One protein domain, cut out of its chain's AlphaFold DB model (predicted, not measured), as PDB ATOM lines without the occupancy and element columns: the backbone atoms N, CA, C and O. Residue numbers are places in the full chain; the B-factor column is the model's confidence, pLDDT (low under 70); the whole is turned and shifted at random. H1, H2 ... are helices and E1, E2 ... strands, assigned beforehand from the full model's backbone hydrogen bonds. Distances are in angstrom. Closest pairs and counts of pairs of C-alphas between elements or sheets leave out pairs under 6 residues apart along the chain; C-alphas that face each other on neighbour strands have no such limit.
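What this domain is: This is residues 130 to 193 of the 197 residues of an uncharacterized protein of Blastomyces silverae (UniProt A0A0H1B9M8). Look for a long helix, H2, whose last part, residues 181 to 193, sticks out free at one end, and a two-stranded ribbon, E1 and E2, whose tip near Arg 143 reaches the other end. Between these in the chain, the short helix H1 packs on the first part of H2, residues 166 to 173, and the two helices fold back as a helical hairpin, while the ribbon stays apart from H2. The printed part has 64 residues with two named strands and two named helices, in the order E1, E2, H1, H2; the sheet has the order E1 - E2, antiparallel, and the class is mixed, helices and strands. The whole is loose, with a radius of gyration of the C-alphas of 15.5 A, and spans 55 by 24 by 15 A.

How they stand to each other: Start at the sheet, where E1, residues 136 to 140, and E2, residues 146 to 150, form a hairpin. They are antiparallel neighbours, with 146 degrees between their N-to-C directions. Look at the C-alphas of Thr 138 and Glu 148, which face each other at 4.4 A. N 139 and O 147, 2.8 A apart, and N 137 and O 149, 2.9 A apart, are within hydrogen-bond range. Next find H1, residues 153 to 160, and H2, residues 166 to 193, which touch, H2 with residues 166 to 173 alone. Their closest C-alphas, those of Leu 160 and Lys 166, are 6.1 A apart. They run opposite ways at a shallow tilt of 23 degrees, a helical hairpin. E1 is apart from H1, and both strands are apart from H2. In H1 every O i to N i+4 pair is within hydrogen-bond range; in H2, 22 of 24 are.

Where its parts are: Find C-alpha 136 at (229.444, 139.584, 179.691); from there E1 runs to Leu 140, 13.3 A away. E2 runs from Pro 146 to Arg 150, 13.1 A. H1 begins at C-alpha 153, at (231.484, 137.695, 167.662), and covers 9.8 A to Leu 160. H2 begins at Lys 166 and runs 40.1 A to C-alpha 193, at (216.160, 109.409, 167.871).

The domain as a whole: The two C-alphas farthest apart are those of Arg 143 and Leu 193, at 55.2 A. Without residues 181 to 193, which stand free, the body has 51 residues and spans 38 by 24 by 15 A. The printed part has no cut, and the links E1 to E2, E2 to H1 and H1 to H2 are tight. In the B-factor column, the mean pLDDT of the printed part is 79.0; look at residues 139 to 146 for the values under 70, where the model's confidence is low.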
ATOM      1  N   LYS A 130     228.522 128.665 178.767       84.19
ATOM      2  CA  LYS A 130     228.079 129.845 178.017       84.19
ATOM      3  C   LYS A 130     228.693 129.864 176.625       84.19
ATOM      4  O   LYS A 130     229.844 129.492 176.414       84.19
ATOM      5  N   SER A 131     227.910 130.375 175.681       85.25
ATOM      6  CA  SER A 131     228.388 130.637 174.330       85.25
ATOM      7  C   SER A 131     229.452 131.742 174.360       85.25
ATOM      8  O   SER A 131     229.252 132.751 175.047       85.25
ATOM      9  N   PRO A 132     230.562 131.614 173.610       86.44
ATOM     10  CA  PRO A 132     231.644 132.600 173.613       86.44
ATOM     11  C   PRO A 132     231.188 133.998 173.164       86.44
ATOM     12  O   PRO A 132     231.812 134.990 173.539       86.44
ATOM     13  N   ASP A 133     230.100 134.093 172.393       88.62
ATOM     14  CA  ASP A 133     229.492 135.340 171.921       88.62
ATOM     15  C   ASP A 133     228.440 135.949 172.881       88.62
ATOM     16  O   ASP A 133     227.846 136.993 172.580       88.62
ATOM     17  N   ASP A 134     228.198 135.322 174.037       87.00
ATOM     18  CA  ASP A 134     227.255 135.767 175.077       87.00
ATOM     19  C   ASP A 134     227.908 135.917 176.463       87.00
ATOM     20  O   ASP A 134     227.247 135.951 177.502       87.00
ATOM     21  N   ILE A 135     229.234 136.048 176.492       87.81
ATOM     22  CA  ILE A 135     229.975 136.345 177.718       87.81
ATOM     23  C   ILE A 135     229.901 137.847 178.001       87.81
ATOM     24  O   ILE A 135     230.266 138.672 177.160       87.81
ATOM     25  N   TRP A 136     229.465 138.207 179.205       83.50
ATOM     26  CA  TRP A 136     229.444 139.584 179.691       83.50
ATOM     27  C   TRP A 136     230.641 139.831 180.598       83.50
ATOM     28  O   TRP A 136     230.826 139.135 181.592       83.50
ATOM     29  N   VAL A 137     231.447 140.835 180.258       81.19
ATOM     30  CA  VAL A 137     232.620 141.234 181.039       81.19
ATOM     31  C   VAL A 137     232.488 142.676 181.494       81.19
ATOM     32  O   VAL A 137     232.041 143.550 180.750       81.19
ATOM     33  N   THR A 138     232.916 142.959 182.717       76.19
ATOM     34  CA  THR A 138     232.975 144.336 183.211       76.19
ATOM     35  C   THR A 138     234.326 144.947 182.858       76.19
ATOM     36  O   THR A 138     235.373 144.432 183.237       76.19
ATOM     37  N   SER A 139     234.310 146.075 182.151       65.38
ATOM     38  CA  SER A 139     235.487 146.917 181.934       65.38
ATOM     39  C   SER A 139     235.353 148.239 182.686       65.38
ATOM     40  O   SER A 139     234.265 148.630 183.103       65.38
ATOM     41  N   LEU A 140     236.468 148.943 182.874       55.31
ATOM     42  CA  LEU A 140     236.487 150.261 183.504       55.31
ATOM     43  C   LEU A 140     236.747 151.333 182.446       55.31
ATOM     44  O   LEU A 140     237.706 151.258 181.677       55.31
ATOM     45  N   THR A 141     235.918 152.374 182.439       59.94
ATOM     46  CA  THR A 141     236.179 153.587 181.649       59.94
ATOM     47  C   THR A 141     237.446 154.303 182.121       59.94
ATOM     48  O   THR A 141     237.870 154.120 183.264       59.94
ATOM     49  N   PRO A 142     237.995 155.246 181.329       46.91
ATOM     50  CA  PRO A 142     239.074 156.127 181.787       46.91
ATOM     51  C   PRO A 142     238.755 156.919 183.069       46.91
ATOM     52  O   PRO A 142     239.665 157.408 183.728       46.91
ATOM     53  N   ARG A 143     237.469 157.054 183.437       54.88
ATOM     54  CA  ARG A 143     237.006 157.684 184.689       54.88
ATOM     55  C   ARG A 143     236.711 156.671 185.806       54.88
ATOM     56  O   ARG A 143     235.996 157.006 186.745       54.88
ATOM     57  N   ASN A 144     237.210 155.444 185.682       48.66
ATOM     58  CA  ASN A 144     237.047 154.350 186.640       48.66
ATOM     59  C   ASN A 144     235.590 153.936 186.918       48.66
ATOM     60  O   ASN A 144     235.275 153.425 187.987       48.66
ATOM     61  N   ARG A 145     234.682 154.170 185.960       51.34
ATOM     62  CA  ARG A 145     233.296 153.678 186.034       51.34
ATOM     63  C   ARG A 145     233.186 152.307 185.371       51.34
ATOM     64  O   ARG A 145     233.673 152.208 184.237       51.34
ATOM     65  N   PRO A 146     232.546 151.317 186.015       59.56
ATOM     66  CA  PRO A 146     232.292 150.020 185.409       59.56
ATOM     67  C   PRO A 146     231.310 150.153 184.244       59.56
ATOM     68  O   PRO A 146     230.335 150.900 184.320       59.56
ATOM     69  N   ILE A 147     231.601 149.447 183.158       72.81
ATOM     70  CA  ILE A 147     230.722 149.249 182.010       72.81
ATOM     71  C   ILE A 147     230.735 147.764 181.681       72.81
ATOM     72  O   ILE A 147     231.796 147.170 181.486       72.81
ATOM     73  N   GLU A 148     229.552 147.184 181.559       79.56
ATOM     74  CA  GLU A 148     229.394 145.830 181.055       79.56
ATOM     75  C   GLU A 148     229.519 145.818 179.534       79.56
ATOM     76  O   GLU A 148     228.911 146.620 178.824       79.56
ATOM     77  N   ASN A 149     230.347 144.914 179.030       82.44
ATOM     78  CA  ASN A 149     230.570 144.712 177.612       82.44
ATOM     79  C   ASN A 149     230.289 143.254 177.302       82.44
ATOM     80  O   ASN A 149     230.879 142.357 177.901       82.44
ATOM     81  N   ARG A 150     229.414 143.020 176.333       89.12
ATOM     82  CA  ARG A 150     229.222 141.688 175.784       89.12
ATOM     83  C   ARG A 150     230.346 141.387 174.798       89.12
ATOM     84  O   ARG A 150     230.591 142.169 173.877       89.12
ATOM     85  N   LEU A 151     231.004 140.249 174.971       89.62
ATOM     86  CA  LEU A 151     232.002 139.729 174.044       89.62
ATOM     87  C   LEU A 151     231.306 139.148 172.816       89.62
ATOM     88  O   LEU A 151     231.223 137.942 172.649       89.62
ATOM     89  N   THR A 152     230.767 140.005 171.954       89.38
ATOM     90  CA  THR A 152     230.119 139.557 170.717       89.38
ATOM     91  C   THR A 152     231.132 138.939 169.753       89.38
ATOM     92  O   THR A 152     232.338 139.185 169.841       89.38
ATOM     93  N   GLN A 153     230.645 138.201 168.754       86.50
ATOM     94  CA  GLN A 153     231.484 137.695 167.662       86.50
ATOM     95  C   GLN A 153     232.327 138.802 166.998       86.50
ATOM     96  O   GLN A 153     233.466 138.563 166.590       86.50
ATOM     97  N   ASP A 154     231.806 140.029 166.913       86.94
ATOM     98  CA  ASP A 154     232.547 141.169 166.370       86.94
ATOM     99  C   ASP A 154     233.729 141.568 167.269       86.94
ATOM    100  O   ASP A 154     234.846 141.736 166.780       86.94
ATOM    101  N   VAL A 155     233.522 141.622 168.592       87.69
ATOM    102  CA  VAL A 155     234.587 141.897 169.576       87.69
ATOM    103  C   VAL A 155     235.686 140.837 169.494       87.69
ATOM    104  O   VAL A 155     236.875 141.164 169.453       87.69
ATOM    105  N   TRP A 156     235.307 139.564 169.395       88.56
ATOM    106  CA  TRP A 156     236.260 138.474 169.219       88.56
ATOM    107  C   TRP A 156     237.070 138.628 167.937       88.56
ATOM    108  O   TRP A 156     238.298 138.702 167.986       88.56
ATOM    109  N   THR A 157     236.386 138.733 166.799       86.38
ATOM    110  CA  THR A 157     237.012 138.707 165.471       86.38
ATOM    111  C   THR A 157     237.793 139.966 165.122       86.38
ATOM    112  O   THR A 157     238.750 139.881 164.351       86.38
ATOM    113  N   ARG A 158     237.429 141.128 165.677       84.75
ATOM    114  CA  ARG A 158     238.113 142.400 165.403       84.75
ATOM    115  C   ARG A 158     239.131 142.792 166.459       84.75
ATOM    116  O   ARG A 158     240.039 143.552 166.131       84.75
ATOM    117  N   SER A 159     238.999 142.306 167.692       84.62
ATOM    118  CA  SER A 159     239.856 142.737 168.799       84.62
ATOM    119  C   SER A 159     240.624 141.588 169.437       84.62
ATOM    120  O   SER A 159     241.848 141.636 169.442       84.62
ATOM    121  N   LEU A 160     239.956 140.553 169.952       85.75
ATOM    122  CA  LEU A 160     240.636 139.541 170.773       85.75
ATOM    123  C   LEU A 160     241.532 138.607 169.947       85.75
ATOM    124  O   LEU A 160     242.702 138.440 170.276       85.75
ATOM    125  N   ILE A 161     241.037 138.079 168.822       88.62
ATOM    126  CA  ILE A 161     241.795 137.125 167.980       88.62
ATOM    127  C   ILE A 161     242.650 137.800 166.897       88.62
ATOM    128  O   ILE A 161     243.352 137.132 166.140       88.62
ATOM    129  N   ARG A 162     242.587 139.130 166.791       82.56
ATOM    130  CA  ARG A 162     243.447 139.941 165.906       82.56
ATOM    131  C   ARG A 162     244.356 140.902 166.669       82.56
ATOM    132  O   ARG A 162     245.138 141.620 166.054       82.56
ATOM    133  N   GLY A 163     244.229 140.932 167.991       80.19
ATOM    134  CA  GLY A 163     244.976 141.811 168.873       80.19
ATOM    135  C   GLY A 163     246.365 141.274 169.228       80.19
ATOM    136  O   GLY A 163     246.784 140.223 168.740       80.19
ATOM    137  N   PRO A 164     247.081 141.980 170.121       77.44
ATOM    138  CA  PRO A 164     248.440 141.626 170.542       77.44
ATOM    139  C   PRO A 164     248.540 140.293 171.304       77.44
ATOM    140  O   PRO A 164     249.643 139.807 171.515       77.44
ATOM    141  N   TRP A 165     247.407 139.713 171.702       85.06
ATOM    142  CA  TRP A 165     247.305 138.493 172.513       85.06
ATOM    143  C   TRP A 165     246.508 137.390 171.812       85.06
ATOM    144  O   TRP A 165     245.817 136.591 172.443       85.06
ATOM    145  N   LYS A 166     246.524 137.384 170.473       84.94
ATOM    146  CA  LYS A 166     245.747 136.413 169.693       84.94
ATOM    147  C   LYS A 166     246.086 134.970 170.079       84.94
ATOM    148  O   LYS A 166     245.206 134.122 170.022       84.94
ATOM    149  N   ASP A 167     247.344 134.704 170.427       87.44
ATOM    150  CA  ASP A 167     247.851 133.349 170.627       87.44
ATOM    151  C   ASP A 167     247.244 132.720 171.890       87.44
ATOM    152  O   ASP A 167     247.095 131.504 171.959       87.44
ATOM    153  N   GLU A 168     246.805 133.539 172.851       87.31
ATOM    154  CA  GLU A 168     246.085 133.085 174.040       87.31
ATOM    155  C   GLU A 168     244.557 133.050 173.859       87.31
ATOM    156  O   GLU A 168     243.898 132.176 174.422       87.31
ATOM    157  N   PHE A 169     243.976 133.973 173.082       89.31
ATOM    158  CA  PHE A 169     242.517 134.054 172.890       89.31
ATOM    159  C   PHE A 169     241.982 133.133 171.785       89.31
ATOM    160  O   PHE A 169     240.861 132.639 171.891       89.31
ATOM    161  N   LEU A 170     242.753 132.896 170.721       88.56
ATOM    162  CA  LEU A 170     242.325 132.073 169.589       88.56
ATOM    163  C   LEU A 170     242.016 130.617 169.989       88.56
ATOM    164  O   LEU A 170     240.968 130.133 169.562       88.56
ATOM    165  N   PRO A 171     242.830 129.930 170.820       90.44
ATOM    166  CA  PRO A 171     242.515 128.570 171.253       90.44
ATOM    167  C   PRO A 171     241.178 128.478 171.995       90.44
ATOM    168  O   PRO A 171     240.384 127.596 171.689       90.44
ATOM    169  N   LEU A 172     240.886 129.433 172.891       88.44
ATOM    170  CA  LEU A 172     239.620 129.476 173.635       88.44
ATOM    171  C   LEU A 172     238.417 129.649 172.705       88.44
ATOM    172  O   LEU A 172     237.386 129.012 172.888       88.44
ATOM    173  N   TRP A 173     238.553 130.508 171.692       86.75
ATOM    174  CA  TRP A 173     237.507 130.718 170.697       86.75
ATOM    175  C   TRP A 173     237.261 129.464 169.848       86.75
ATOM    176  O   TRP A 173     236.110 129.109 169.601       86.75
ATOM    177  N   MET A 174     238.327 128.785 169.413       87.06
ATOM    178  CA  MET A 174     238.217 127.556 168.622       87.06
ATOM    179  C   MET A 174     237.573 126.426 169.426       87.06
ATOM    180  O   MET A 174     236.596 125.845 168.962       87.06
ATOM    181  N   GLU A 175     238.049 126.186 170.649       86.06
ATOM    182  CA  GLU A 175     237.496 125.171 171.551       86.06
ATOM    183  C   GLU A 175     236.014 125.432 171.859       86.06
ATOM    184  O   GLU A 175     235.186 124.524 171.808       86.06
ATOM    185  N   ALA A 176     235.646 126.689 172.118       83.38
ATOM    186  CA  ALA A 176     234.265 127.058 172.393       83.38
ATOM    187  C   ALA A 176     233.336 126.824 171.186       83.38
ATOM    188  O   ALA A 176     232.232 126.308 171.361       83.38
ATOM    189  N   ILE A 177     233.779 127.156 169.966       83.62
ATOM    190  CA  ILE A 177     233.010 126.876 168.743       83.62
ATOM    191  C   ILE A 177     232.883 125.372 168.509       83.62
ATOM    192  O   ILE A 177     231.790 124.901 168.202       83.62
ATOM    193  N   GLU A 178     233.969 124.612 168.651       83.00
ATOM    194  CA  GLU A 178     233.949 123.157 168.476       83.00
ATOM    195  C   GLU A 178     232.965 122.497 169.449       83.00
ATOM    196  O   GLU A 178     232.136 121.684 169.036       83.00
ATOM    197  N   ASN A 179     232.977 122.915 170.717       79.69
ATOM    198  CA  ASN A 179     232.037 122.441 171.730       79.69
ATOM    199  C   ASN A 179     230.585 122.821 171.409       79.69
ATOM    200  O   ASN A 179     229.676 122.011 171.612       79.69
ATOM    201  N   GLN A 180     230.350 124.021 170.874       76.06
ATOM    202  CA  GLN A 180     229.018 124.464 170.467       76.06
ATOM    203  C   GLN A 180     228.484 123.645 169.284       76.06
ATOM    204  O   GLN A 180     227.342 123.189 169.333       76.06
ATOM    205  N   VAL A 181     229.314 123.404 168.262       77.75
ATOM    206  CA  VAL A 181     228.960 122.587 167.089       77.75
ATOM    207  C   VAL A 181     228.690 121.138 167.500       77.75
ATOM    208  O   VAL A 181     227.645 120.582 167.165       77.75
ATOM    209  N   ALA A 182     229.566 120.546 168.316       74.50
ATOM    210  CA  ALA A 182     229.368 119.194 168.834       74.50
ATOM    211  C   ALA A 182     228.093 119.080 169.692       74.50
ATOM    212  O   ALA A 182     227.415 118.051 169.675       74.50
ATOM    213  N   GLY A 183     227.750 120.131 170.444       73.44
ATOM    214  CA  GLY A 183     226.493 120.222 171.183       73.44
ATOM    215  C   GLY A 183     225.271 120.254 170.262       73.44
ATOM    216  O   GLY A 183     224.309 119.522 170.501       73.44
ATOM    217  N   THR A 184     225.311 121.052 169.189       74.62
ATOM    218  CA  THR A 184     224.218 121.112 168.207       74.62
ATOM    219  C   THR A 184     224.044 119.807 167.441       74.62
ATOM    220  O   THR A 184     222.908 119.375 167.256       74.62
ATOM    221  N   ASP A 185     225.140 119.140 167.074       74.00
ATOM    222  CA  ASP A 185     225.099 117.857 166.368       74.00
ATOM    223  C   ASP A 185     224.479 116.767 167.253       74.00
ATOM    224  O   ASP A 185     223.562 116.065 166.828       74.00
ATOM    225  N   LYS A 186     224.873 116.697 168.533       73.56
ATOM    226  CA  LYS A 186     224.265 115.776 169.512       73.56
ATOM    227  C   LYS A 186     222.780 116.051 169.744       73.56
ATOM    228  O   LYS A 186     221.996 115.115 169.892       73.56
ATOM    229  N   LEU A 187     222.373 117.321 169.798       70.19
ATOM    230  CA  LEU A 187     220.956 117.676 169.912       70.19
ATOM    231  C   LEU A 187     220.178 117.262 168.659       70.19
ATOM    232  O   LEU A 187     219.086 116.712 168.783       70.19
ATOM    233  N   ALA A 188     220.738 117.469 167.466       74.00
ATOM    234  CA  ALA A 188     220.131 117.029 166.214       74.00
ATOM    235  C   ALA A 188     219.986 115.495 166.153       74.00
ATOM    236  O   ALA A 188     218.929 114.990 165.768       74.00
ATOM    237  N   GLU A 189     220.989 114.743 166.616       77.62
ATOM    238  CA  GLU A 189     220.898 113.286 166.778       77.62
ATOM    239  C   GLU A 189     219.788 112.887 167.767       77.62
ATOM    240  O   GLU A 189     218.990 111.996 167.481       77.62
ATOM    241  N   LEU A 190     219.645 113.583 168.896       70.25
ATOM    242  CA  LEU A 190     218.563 113.315 169.849       70.25
ATOM    243  C   LEU A 190     217.173 113.587 169.259       70.25
ATOM    244  O   LEU A 190     216.261 112.801 169.500       70.25
ATOM    245  N   PHE A 191     217.004 114.641 168.457       72.31
ATOM    246  CA  PHE A 191     215.732 114.919 167.776       72.31
ATOM    247  C   PHE A 191     215.399 113.903 166.675       72.31
ATOM    248  O   PHE A 191     214.223 113.689 166.386       72.31
ATOM    249  N   THR A 192     216.400 113.248 166.077       76.44
ATOM    250  CA  THR A 192     216.158 112.138 165.136       76.44
ATOM    251  C   THR A 192     215.842 110.824 165.853       76.44
ATOM    252  O   THR A 192     215.025 110.049 165.360       76.44
ATOM    253  N   LEU A 193     216.431 110.584 167.031       75.56
ATOM    254  CA  LEU A 193     216.160 109.409 167.871       75.56
ATOM    255  C   LEU A 193     214.830 109.506 168.636       75.56
ATOM    256  O   LEU A 193     214.177 108.487 168.864       75.56
TER     257      LEU A 193